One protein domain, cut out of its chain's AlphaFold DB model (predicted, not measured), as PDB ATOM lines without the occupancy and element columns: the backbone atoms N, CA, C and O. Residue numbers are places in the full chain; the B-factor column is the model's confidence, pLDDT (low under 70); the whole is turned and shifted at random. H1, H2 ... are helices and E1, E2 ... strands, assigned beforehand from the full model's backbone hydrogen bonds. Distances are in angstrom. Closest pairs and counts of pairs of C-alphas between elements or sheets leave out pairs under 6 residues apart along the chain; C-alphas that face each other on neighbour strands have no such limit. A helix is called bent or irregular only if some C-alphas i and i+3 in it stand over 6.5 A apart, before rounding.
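This is residues 594 to 672 of the 877 residues of an uncharacterized protein of Clostridium sp. CAG:277 (UniProt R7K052). A two-stranded hairpin, E1 and E2, covers one side of the longest helix, H4, and the shorter helices H2 and H3 pack on H4 from the other side. H1 leads from the end of E2 to H2, touching H3 on the way but staying apart from H4. The printed part has 79 residues, with two named strands and then four named helices, E1 E2 H1 H2 H3 H4, and its class is mixed, helices and strands; the sheet, E1 - E2, is antiparallel. It is compact, with a radius of gyration of the C-alphas of 11.4 A, and spans 30 by 23 by 18 A.

E1, residues 594 to 600, begins at C-alpha 594 (265.665, 353.808, 199.884) and measures 20.0 A. E2, residues 606 to 612, measures 19.6 A. H1, residues 613 to 624, measures 17.9 A and is irregular: C-alphas 614 and 617 are 7.4 A apart. H2 is residues 626 to 629, 5.6 A, and H3 residues 637 to 644, 10.5 A. H4, residues 654 to 667, measures 20.2 A and ends at C-alpha 667 (270.445, 375.444, 191.298).

In the hairpin E1 and E2, N 597 and O 609 are within hydrogen-bond range at 2.9 A. The closest C-alphas of E1 and H4, Val 599 and Tyr 663, are 5.9 A apart. H4 touches H3 with residues 654 to 658 alone, about perpendicular at 88 degrees, closest at the C-alphas of Glu 654 and Gly 637, 4.5 A. H4 touches H2 with residues 661 to 665 alone, closest at the C-alphas of Arg 665 and Tyr 629, 6.7 A. H1 touches H3 with residues 618 to 622 alone, about perpendicular at 86 degrees, closest at the C-alphas of Gly 618 and Tyr 644, 4.9 A. Every O i to N i+4 pair is within hydrogen-bond range in H3 and H4, 6 of 8 are in H1, and H2 is too short for such a pair.

The two farthest C-alphas, Gly 604 and Asn 647, are 31.5 A apart. The printed part has no cut and no long link. Mean pLDDT of the printed part is 78.9; residues 600 to 607, 614 and 646 to 650 are under 70.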
ATOM      1  N   VAL A 594     265.595 354.309 201.268       71.00
ATOM      2  CA  VAL A 594     265.665 353.808 199.884       71.00
ATOM      3  C   VAL A 594     266.603 354.639 199.028       71.00
ATOM      4  O   VAL A 594     267.062 354.176 197.988       71.00
ATOM      5  N   GLY A 595     266.973 355.829 199.500       77.62
ATOM      6  CA  GLY A 595     268.029 356.623 198.903       77.62
ATOM      7  C   GLY A 595     268.365 357.873 199.699       77.62
ATOM      8  O   GLY A 595     267.964 358.022 200.853       77.62
ATOM      9  N   TRP A 596     269.094 358.783 199.068       84.81
ATOM     10  CA  TRP A 596     269.288 360.139 199.569       84.81
ATOM     11  C   TRP A 596     269.372 361.150 198.426       84.81
ATOM     12  O   TRP A 596     269.691 360.793 197.291       84.81
ATOM     13  N   TYR A 597     269.100 362.414 198.739       87.88
ATOM     14  CA  TYR A 597     269.459 363.550 197.894       87.88
ATOM     15  C   TYR A 597     270.757 364.163 198.412       87.88
ATOM     16  O   TYR A 597     270.893 364.375 199.620       87.88
ATOM     17  N   ASP A 598     271.693 364.456 197.512       79.50
ATOM     18  CA  ASP A 598     272.807 365.348 197.826       79.50
ATOM     19  C   ASP A 598     272.291 366.786 197.699       79.50
ATOM     20  O   ASP A 598     271.767 367.183 196.656       79.50
ATOM     21  N   VAL A 599     272.386 367.542 198.787       81.31
ATOM     22  CA  VAL A 599     271.995 368.951 198.851       81.31
ATOM     23  C   VAL A 599     273.131 369.766 199.437       81.31
ATOM     24  O   VAL A 599     274.092 369.229 199.980       81.31
ATOM     25  N   ILE A 600     273.006 371.081 199.340       66.06
ATOM     26  CA  ILE A 600     273.909 372.010 199.999       66.06
ATOM     27  C   ILE A 600     273.113 372.643 201.135       66.06
ATOM     28  O   ILE A 600     272.044 373.209 200.895       66.06
ATOM     29  N   ASP A 601     273.602 372.502 202.367       65.38
ATOM     30  CA  ASP A 601     272.947 373.101 203.531       65.38
ATOM     31  C   ASP A 601     272.958 374.639 203.456       65.38
ATOM     32  O   ASP A 601     273.635 375.264 202.631       65.38
ATOM     33  N   GLU A 602     272.225 375.294 204.356       48.56
ATOM     34  CA  GLU A 602     272.196 376.765 204.454       48.56
ATOM     35  C   GLU A 602     273.576 377.431 204.684       48.56
ATOM     36  O   GLU A 602     273.699 378.657 204.599       48.56
ATOM     37  N   TYR A 603     274.616 376.644 204.981       49.44
ATOM     38  CA  TYR A 603     275.985 377.082 205.249       49.44
ATOM     39  C   TYR A 603     276.952 376.806 204.087       49.44
ATOM     40  O   TYR A 603     278.117 377.212 204.176       49.44
ATOM     41  N   GLY A 604     276.491 376.180 202.997       49.84
ATOM     42  CA  GLY A 604     277.307 375.868 201.825       49.84
ATOM     43  C   GLY A 604     278.070 374.542 201.909       49.84
ATOM     44  O   GLY A 604     279.002 374.353 201.129       49.84
ATOM     45  N   ASN A 605     277.736 373.656 202.854       50.97
ATOM     46  CA  ASN A 605     278.358 372.335 202.964       50.97
ATOM     47  C   ASN A 605     277.530 371.274 202.239       50.97
ATOM     48  O   ASN A 605     276.302 371.338 202.237       50.97
ATOM     49  N   ASP A 606     278.206 370.244 201.731       60.69
ATOM     50  CA  ASP A 606     277.543 369.030 201.256       60.69
ATOM     51  C   ASP A 606     276.764 368.383 202.411       60.69
ATOM     52  O   ASP A 606     277.336 367.956 203.420       60.69
ATOM     53  N   ALA A 607     275.451 368.295 202.250       69.81
ATOM     54  CA  ALA A 607     274.523 367.666 203.170       69.81
ATOM     55  C   ALA A 607     273.714 366.583 202.445       69.81
ATOM     56  O   ALA A 607     273.631 366.543 201.216       69.81
ATOM     57  N   ARG A 608     273.145 365.650 203.212       78.81
ATOM     58  CA  ARG A 608     272.367 364.534 202.664       78.81
ATOM     59  C   ARG A 608     271.001 364.480 203.305       78.81
ATOM     60  O   ARG A 608     270.904 364.368 204.524       78.81
ATOM     61  N   VAL A 609     269.974 364.478 202.468       85.19
ATOM     62  CA  VAL A 609     268.595 364.233 202.892       85.19
ATOM     63  C   VAL A 609     268.294 362.764 202.656       85.19
ATOM     64  O   VAL A 609     268.215 362.331 201.507       85.19
ATOM     65  N   LEU A 610     268.173 361.985 203.733       81.81
ATOM     66  CA  LEU A 610     267.795 360.575 203.641       81.81
ATOM     67  C   LEU A 610     266.328 360.462 203.222       81.81
ATOM     68  O   LEU A 610     265.460 361.153 203.747       81.81
ATOM     69  N   VAL A 611     266.057 359.566 202.278       81.88
ATOM     70  CA  VAL A 611     264.718 359.331 201.741       81.88
ATOM     71  C   VAL A 611     264.299 357.923 202.090       81.88
ATOM     72  O   VAL A 611     264.995 356.960 201.767       81.88
ATOM     73  N   PHE A 612     263.139 357.808 202.717       79.81
ATOM     74  CA  PHE A 612     262.549 356.537 203.109       79.81
ATOM     75  C   PHE A 612     261.464 356.115 202.127       79.81
ATOM     76  O   PHE A 612     260.837 356.959 201.486       79.81
ATOM     77  N   GLU A 613     261.260 354.804 201.986       72.12
ATOM     78  CA  GLU A 613     260.317 354.236 201.013       72.12
ATOM     79  C   GLU A 613     258.923 354.840 201.155       72.12
ATOM     80  O   GLU A 613     258.324 355.324 200.195       72.12
ATOM     81  N   ASN A 614     258.457 354.915 202.399       69.81
ATOM     82  CA  ASN A 614     257.161 355.471 202.723       69.81
ATOM     83  C   ASN A 614     257.052 356.962 202.392       69.81
ATOM     84  O   ASN A 614     255.931 357.391 202.199       69.81
ATOM     85  N   GLN A 615     258.151 357.726 202.288       81.00
ATOM     86  CA  GLN A 615     258.190 359.167 201.978       81.00
ATOM     87  C   GLN A 615     258.285 359.482 200.477       81.00
ATOM     88  O   GLN A 615     258.137 360.642 200.080       81.00
ATOM     89  N   LEU A 616     258.529 358.477 199.630       78.75
ATOM     90  CA  LEU A 616     258.901 358.679 198.228       78.75
ATOM     91  C   LEU A 616     257.824 359.428 197.431       78.75
ATOM     92  O   LEU A 616     258.144 360.356 196.689       78.75
ATOM     93  N   GLY A 617     256.551 359.088 197.651       79.56
ATOM     94  CA  GLY A 617     255.422 359.770 197.012       79.56
ATOM     95  C   GLY A 617     255.324 361.255 197.385       79.56
ATOM     96  O   GLY A 617     255.013 362.085 196.535       79.56
ATOM     97  N   GLY A 618     255.666 361.618 198.629       85.12
ATOM     98  CA  GLY A 618     255.687 363.015 199.080       85.12
ATOM     99  C   GLY A 618     256.810 363.813 198.416       85.12
ATOM    100  O   GLY A 618     256.585 364.918 197.922       85.12
ATOM    101  N   TYR A 619     258.007 363.225 198.310       89.00
ATOM    102  CA  TYR A 619     259.128 363.844 197.596       89.00
ATOM    103  C   TYR A 619     258.894 363.951 196.080       89.00
ATOM    104  O   TYR A 619     259.332 364.928 195.477       89.00
ATOM    105  N   GLN A 620     258.196 362.996 195.457       86.88
ATOM    106  CA  GLN A 620     257.817 363.062 194.039       86.88
ATOM    107  C   GLN A 620     256.828 364.201 193.771       86.88
ATOM    108  O   GLN A 620     257.079 365.024 192.891       86.88
ATOM    109  N   ALA A 621     255.774 364.320 194.583       86.25
ATOM    110  CA  ALA A 621     254.830 365.433 194.483       86.25
ATOM    111  C   ALA A 621     255.518 366.791 194.721       86.25
ATOM    112  O   ALA A 621     255.250 367.770 194.022       86.25
ATOM    113  N   PHE A 622     256.463 366.855 195.668       91.56
ATOM    114  CA  PHE A 622     257.265 368.058 195.892       91.56
ATOM    115  C   PHE A 622     258.166 368.385 194.688       91.56
ATOM    116  O   PHE A 622     258.279 369.548 194.294       91.56
ATOM    117  N   LYS A 623     258.764 367.370 194.055       89.56
ATOM    118  CA  LYS A 623     259.581 367.522 192.845       89.56
ATOM    119  C   LYS A 623     258.785 368.085 191.669       89.56
ATOM    120  O   LYS A 623     259.290 368.972 190.980       89.56
ATOM    121  N   GLU A 624     257.561 367.620 191.449       88.56
ATOM    122  CA  GLU A 624     256.680 368.130 190.386       88.56
ATOM    123  C   GLU A 624     256.322 369.608 190.589       88.56
ATOM    124  O   GLU A 624     256.313 370.393 189.640       88.56
ATOM    125  N   ASP A 625     256.121 370.015 191.842       88.00
ATOM    126  CA  ASP A 625     255.813 371.394 192.218       88.00
ATOM    127  C   ASP A 625     257.054 372.296 192.377       88.00
ATOM    128  O   ASP A 625     256.907 373.495 192.632       88.00
ATOM    129  N   SER A 626     258.269 371.759 192.214       86.94
ATOM    130  CA  SER A 626     259.533 372.431 192.566       86.94
ATOM    131  C   SER A 626     259.741 373.791 191.890       86.94
ATOM    132  O   SER A 626     260.269 374.710 192.516       86.94
ATOM    133  N   GLN A 627     259.246 373.965 190.658       87.19
ATOM    134  CA  GLN A 627     259.332 375.230 189.914       87.19
ATOM    135  C   GLN A 627     258.651 376.401 190.634       87.19
ATOM    136  O   GLN A 627     259.096 377.542 190.514       87.19
ATOM    137  N   LYS A 628     257.602 376.134 191.425       86.00
ATOM    138  CA  LYS A 628     256.869 377.161 192.188       86.00
ATOM    139  C   LYS A 628     257.733 377.804 193.275       86.00
ATOM    140  O   LYS A 628     257.421 378.905 193.715       86.00
ATOM    141  N   TYR A 629     258.809 377.134 193.688       86.56
ATOM    142  CA  TYR A 629     259.671 377.558 194.788       86.56
ATOM    143  C   TYR A 629     260.988 378.193 194.328       86.56
ATOM    144  O   TYR A 629     261.816 378.553 195.161       86.56
ATOM    145  N   PHE A 630     261.195 378.372 193.017       85.75
ATOM    146  CA  PHE A 630     262.432 378.955 192.489       85.75
ATOM    147  C   PHE A 630     262.659 380.398 192.957       85.75
ATOM    148  O   PHE A 630     263.808 380.787 193.152       85.75
ATOM    149  N   GLU A 631     261.595 381.182 193.130       79.69
ATOM    150  CA  GLU A 631     261.657 382.592 193.556       79.69
ATOM    151  C   GLU A 631     260.902 382.856 194.868       79.69
ATOM    152  O   GLU A 631     260.761 384.000 195.290       79.69
ATOM    153  N   ASP A 632     260.409 381.807 195.525       78.69
ATOM    154  CA  ASP A 632     259.678 381.948 196.778       78.69
ATOM    155  C   ASP A 632     260.630 381.914 197.976       78.69
ATOM    156  O   ASP A 632     261.258 380.890 198.243       78.69
ATOM    157  N   GLU A 633     260.707 383.014 198.724       71.50
ATOM    158  CA  GLU A 633     261.572 383.153 199.908       71.50
ATOM    159  C   GLU A 633     260.864 382.804 201.227       71.50
ATOM    160  O   GLU A 633     261.522 382.662 202.255       71.50
ATOM    161  N   ASN A 634     259.536 382.639 201.213       77.50
ATOM    162  CA  ASN A 634     258.736 382.573 202.437       77.50
ATOM    163  C   ASN A 634     258.306 381.156 202.836       77.50
ATOM    164  O   ASN A 634     257.927 380.956 203.992       77.50
ATOM    165  N   THR A 635     258.346 380.174 201.926       83.69
ATOM    166  CA  THR A 635     257.980 378.797 202.281       83.69
ATOM    167  C   THR A 635     259.013 378.179 203.219       83.69
ATOM    168  O   THR A 635     260.214 378.192 202.928       83.69
ATOM    169  N   THR A 636     258.529 377.612 204.328       82.56
ATOM    170  CA  THR A 636     259.334 376.904 205.338       82.56
ATOM    171  C   THR A 636     259.183 375.387 205.231       82.56
ATOM    172  O   THR A 636     258.193 374.884 204.686       82.56
ATOM    173  N   GLY A 637     260.122 374.632 205.817       81.31
ATOM    174  CA  GLY A 637     260.041 373.169 205.865       81.31
ATOM    175  C   GLY A 637     258.737 372.676 206.503       81.31
ATOM    176  O   GLY A 637     258.091 371.773 205.974       81.31
ATOM    177  N   ARG A 638     258.240 373.340 207.558       80.62
ATOM    178  CA  ARG A 638     256.951 373.009 208.196       80.62
ATOM    179  C   ARG A 638     255.745 373.134 207.267       80.62
ATOM    180  O   ARG A 638     254.815 372.329 207.353       80.62
ATOM    181  N   GLN A 639     255.739 374.123 206.376       83.38
ATOM    182  CA  GLN A 639     254.670 374.272 205.385       83.38
ATOM    183  C   GLN A 639     254.728 373.159 204.332       83.38
ATOM    184  O   GLN A 639     253.679 372.658 203.929       83.38
ATOM    185  N   LEU A 640     255.930 372.713 203.952       85.31
ATOM    186  CA  LEU A 640     256.117 371.576 203.049       85.31
ATOM    187  C   LEU A 640     255.699 370.244 203.680       85.31
ATOM    188  O   LEU A 640     255.012 369.469 203.017       85.31
ATOM    189  N   ILE A 641     256.017 370.006 204.960       83.31
ATOM    190  CA  ILE A 641     255.521 368.836 205.714       83.31
ATOM    191  C   ILE A 641     253.996 368.805 205.656       83.31
ATOM    192  O   ILE A 641     253.383 367.804 205.290       83.31
ATOM    193  N   SER A 642     253.378 369.950 205.947       80.12
ATOM    194  CA  SER A 642     251.930 370.102 205.896       80.12
ATOM    195  C   SER A 642     251.366 369.927 204.477       80.12
ATOM    196  O   SER A 642     250.216 369.559 204.304       80.12
ATOM    197  N   ARG A 643     252.123 370.193 203.422       81.81
ATOM    198  CA  ARG A 643     251.584 370.143 202.061       81.81
ATOM    199  C   ARG A 643     251.753 368.782 201.396       81.81
ATOM    200  O   ARG A 643     250.831 368.325 200.730       81.81
ATOM    201  N   TYR A 644     252.906 368.152 201.587       84.31
ATOM    202  CA  TYR A 644     253.301 366.947 200.854       84.31
ATOM    203  C   TYR A 644     253.422 365.706 201.745       84.31
ATOM    204  O   TYR A 644     253.448 364.597 201.219       84.31
ATOM    205  N   PHE A 645     253.458 365.866 203.076       82.38
ATOM    206  CA  PHE A 645     253.778 364.779 204.007       82.38
ATOM    207  C   PHE A 645     252.752 364.572 205.145       82.38
ATOM    208  O   PHE A 645     253.018 363.792 206.051       82.38
ATOM    209  N   ARG A 646     251.555 365.189 205.104       63.72
ATOM    210  CA  ARG A 646     250.528 365.105 206.181       63.72
ATOM    211  C   ARG A 646     250.106 363.686 206.591       63.72
ATOM    212  O   ARG A 646     249.754 363.491 207.744       63.72
ATOM    213  N   ASN A 647     250.153 362.722 205.671       60.00
ATOM    214  CA  ASN A 647     249.591 361.375 205.851       60.00
ATOM    215  C   ASN A 647     250.675 360.279 205.861       60.00
ATOM    216  O   ASN A 647     250.473 359.202 205.291       60.00
ATOM    217  N   PHE A 648     251.859 360.584 206.401       63.06
ATOM    218  CA  PHE A 648     253.025 359.698 206.405       63.06
ATOM    219  C   PHE A 648     253.386 359.325 207.846       63.06
ATOM    220  O   PHE A 648     253.562 360.207 208.680       63.06
ATOM    221  N   GLY A 649     253.543 358.026 208.132       55.12
ATOM    222  CA  GLY A 649     253.879 357.537 209.479       55.12
ATOM    223  C   GLY A 649     255.241 358.014 210.006       55.12
ATOM    224  O   GLY A 649     255.444 358.080 211.213       55.12
ATOM    225  N   MET A 650     256.160 358.401 209.112       61.66
ATOM    226  CA  MET A 650     257.406 359.087 209.458       61.66
ATOM    227  C   MET A 650     257.557 360.353 208.618       61.66
ATOM    228  O   MET A 650     257.705 360.290 207.394       61.66
ATOM    229  N   LEU A 651     257.541 361.506 209.282       73.12
ATOM    230  CA  LEU A 651     257.689 362.807 208.638       73.12
ATOM    231  C   LEU A 651     259.172 363.111 208.366       73.12
ATOM    232  O   LEU A 651     260.011 362.786 209.210       73.12
ATOM    233  N   PRO A 652     259.516 363.730 207.224       81.69
ATOM    234  CA  PRO A 652     260.862 364.256 207.004       81.69
ATOM    235  C   PRO A 652     261.166 365.397 207.984       81.69
ATOM    236  O   PRO A 652     260.255 366.091 208.451       81.69
ATOM    237  N   GLY A 653     262.445 365.602 208.296       81.12
ATOM    238  CA  GLY A 653     262.865 366.694 209.164       81.12
ATOM    239  C   GLY A 653     262.580 368.052 208.525       81.12
ATOM    240  O   GLY A 653     262.821 368.260 207.338       81.12
ATOM    241  N   GLU A 654     262.111 369.018 209.321       83.31
ATOM    242  CA  GLU A 654     261.870 370.385 208.836       83.31
ATOM    243  C   GLU A 654     263.135 370.980 208.201       83.31
ATOM    244  O   GLU A 654     263.063 371.556 207.116       83.31
ATOM    245  N   LYS A 655     264.297 370.747 208.824       79.38
ATOM    246  CA  LYS A 655     265.577 371.257 208.334       79.38
ATOM    247  C   LYS A 655     266.010 370.640 207.002       79.38
ATOM    248  O   LYS A 655     266.506 371.340 206.130       79.38
ATOM    249  N   GLU A 656     265.760 369.350 206.818       84.06
ATOM    250  CA  GLU A 656     266.113 368.624 205.595       84.06
ATOM    251  C   GLU A 656     265.331 369.158 204.386       84.06
ATOM    252  O   GLU A 656     265.876 369.314 203.294       84.06
ATOM    253  N   LEU A 657     264.055 369.501 204.590       88.31
ATOM    254  CA  LEU A 657     263.232 370.132 203.560       88.31
ATOM    255  C   LEU A 657     263.645 371.581 203.280       88.31
ATOM    256  O   LEU A 657     263.522 372.037 202.143       88.31
ATOM    257  N   GLU A 658     264.140 372.308 204.283       86.00
ATOM    258  CA  GLU A 658     264.718 373.643 204.089       86.00
ATOM    259  C   GLU A 658     266.011 373.600 203.275       86.00
ATOM    260  O   GLU A 658     266.185 374.423 202.375       86.00
ATOM    261  N   ASP A 659     266.890 372.635 203.543       84.94
ATOM    262  CA  ASP A 659     268.126 372.446 202.778       84.94
ATOM    263  C   ASP A 659     267.805 372.072 201.320       84.94
ATOM    264  O   ASP A 659     268.408 372.591 200.378       84.94
ATOM    265  N   LEU A 660     266.764 371.263 201.107       87.19
ATOM    266  CA  LEU A 660     266.276 370.933 199.769       87.19
ATOM    267  C   LEU A 660     265.659 372.150 199.049       87.19
ATOM    268  O   LEU A 660     265.906 372.350 197.860       87.19
ATOM    269  N   LEU A 661     264.906 373.008 199.752       87.25
ATOM    270  CA  LEU A 661     264.433 374.293 199.215       87.25
ATOM    271  C   LEU A 661     265.595 375.222 198.858       87.25
ATOM    272  O   LEU A 661     265.548 375.892 197.827       87.25
ATOM    273  N   CYS A 662     266.628 375.272 199.700       82.25
ATOM    274  CA  CYS A 662     267.832 376.060 199.466       82.25
ATOM    275  C   CYS A 662     268.506 375.630 198.159       82.25
ATOM    276  O   CYS A 662     268.733 376.466 197.282       82.25
ATOM    277  N   TYR A 663     268.709 374.322 197.984       85.38
ATOM    278  CA  TYR A 663     269.240 373.744 196.753       85.38
ATOM    279  C   TYR A 663     268.378 374.107 195.532       85.38
ATOM    280  O   TYR A 663     268.891 374.625 194.543       85.38
ATOM    281  N   ILE A 664     267.053 373.926 195.613       87.38
ATOM    282  CA  ILE A 664     266.118 374.235 194.516       87.38
ATOM    283  C   ILE A 664     266.165 375.718 194.119       87.38
ATOM    284  O   ILE A 664     266.129 376.054 192.933       87.38
ATOM    285  N   ARG A 665     266.262 376.622 195.099       83.75
ATOM    286  CA  ARG A 665     266.352 378.072 194.868       83.75
ATOM    287  C   ARG A 665     267.669 378.464 194.196       83.75
ATOM    288  O   ARG A 665     267.651 379.361 193.347       83.75
ATOM    289  N   GLN A 666     268.774 377.817 194.573       78.81
ATOM    290  CA  GLN A 666     270.123 378.092 194.067       78.81
ATOM    291  C   GLN A 666     270.347 377.505 192.670       78.81
ATOM    292  O   GLN A 666     270.636 378.246 191.733       78.81
ATOM    293  N   GLU A 667     270.146 376.196 192.522       80.00
ATOM    294  CA  GLU A 667     270.445 375.444 191.298       80.00
ATOM    295  C   GLU A 667     269.305 375.490 190.275       80.00
ATOM    296  O   GLU A 667     269.444 374.989 189.160       80.00
ATOM    297  N   LYS A 668     268.152 376.072 190.646       84.06
ATOM    298  CA  LYS A 668     266.931 376.142 189.817       84.06
ATOM    299  C   LYS A 668     266.506 374.774 189.271       84.06
ATOM    300  O   LYS A 668     265.926 374.668 188.190       84.06
ATOM    301  N   THR A 669     266.808 373.717 190.019       87.62
ATOM    302  CA  THR A 669     266.538 372.317 189.685       87.62
ATOM    303  C   THR A 669     266.317 371.508 190.965       87.62
ATOM    304  O   THR A 669     266.711 371.923 192.052       87.62
ATOM    305  N   PHE A 670     265.664 370.351 190.853       88.69
ATOM    306  CA  PHE A 670     265.486 369.425 191.973       88.69
ATOM    307  C   PHE A 670     266.603 368.364 191.955       88.69
ATOM    308  O   PHE A 670     266.872 367.832 190.872       88.69
ATOM    309  N   PRO A 671     267.234 368.028 193.097       86.50
ATOM    310  CA  PRO A 671     268.360 367.091 193.139       86.50
ATOM    311  C   PRO A 671     267.958 365.672 192.699       86.50
ATOM    312  O   PRO A 671     266.798 365.262 192.799       86.50
ATOM    313  N   GLU A 672     268.920 364.897 192.195       85.12
ATOM    314  CA  GLU A 672     268.683 363.510 191.784       85.12
ATOM    315  C   GLU A 672     268.686 362.558 192.992       85.12
ATOM    316  O   GLU A 672     269.530 362.665 193.879       85.12
TER     317      GLU A 672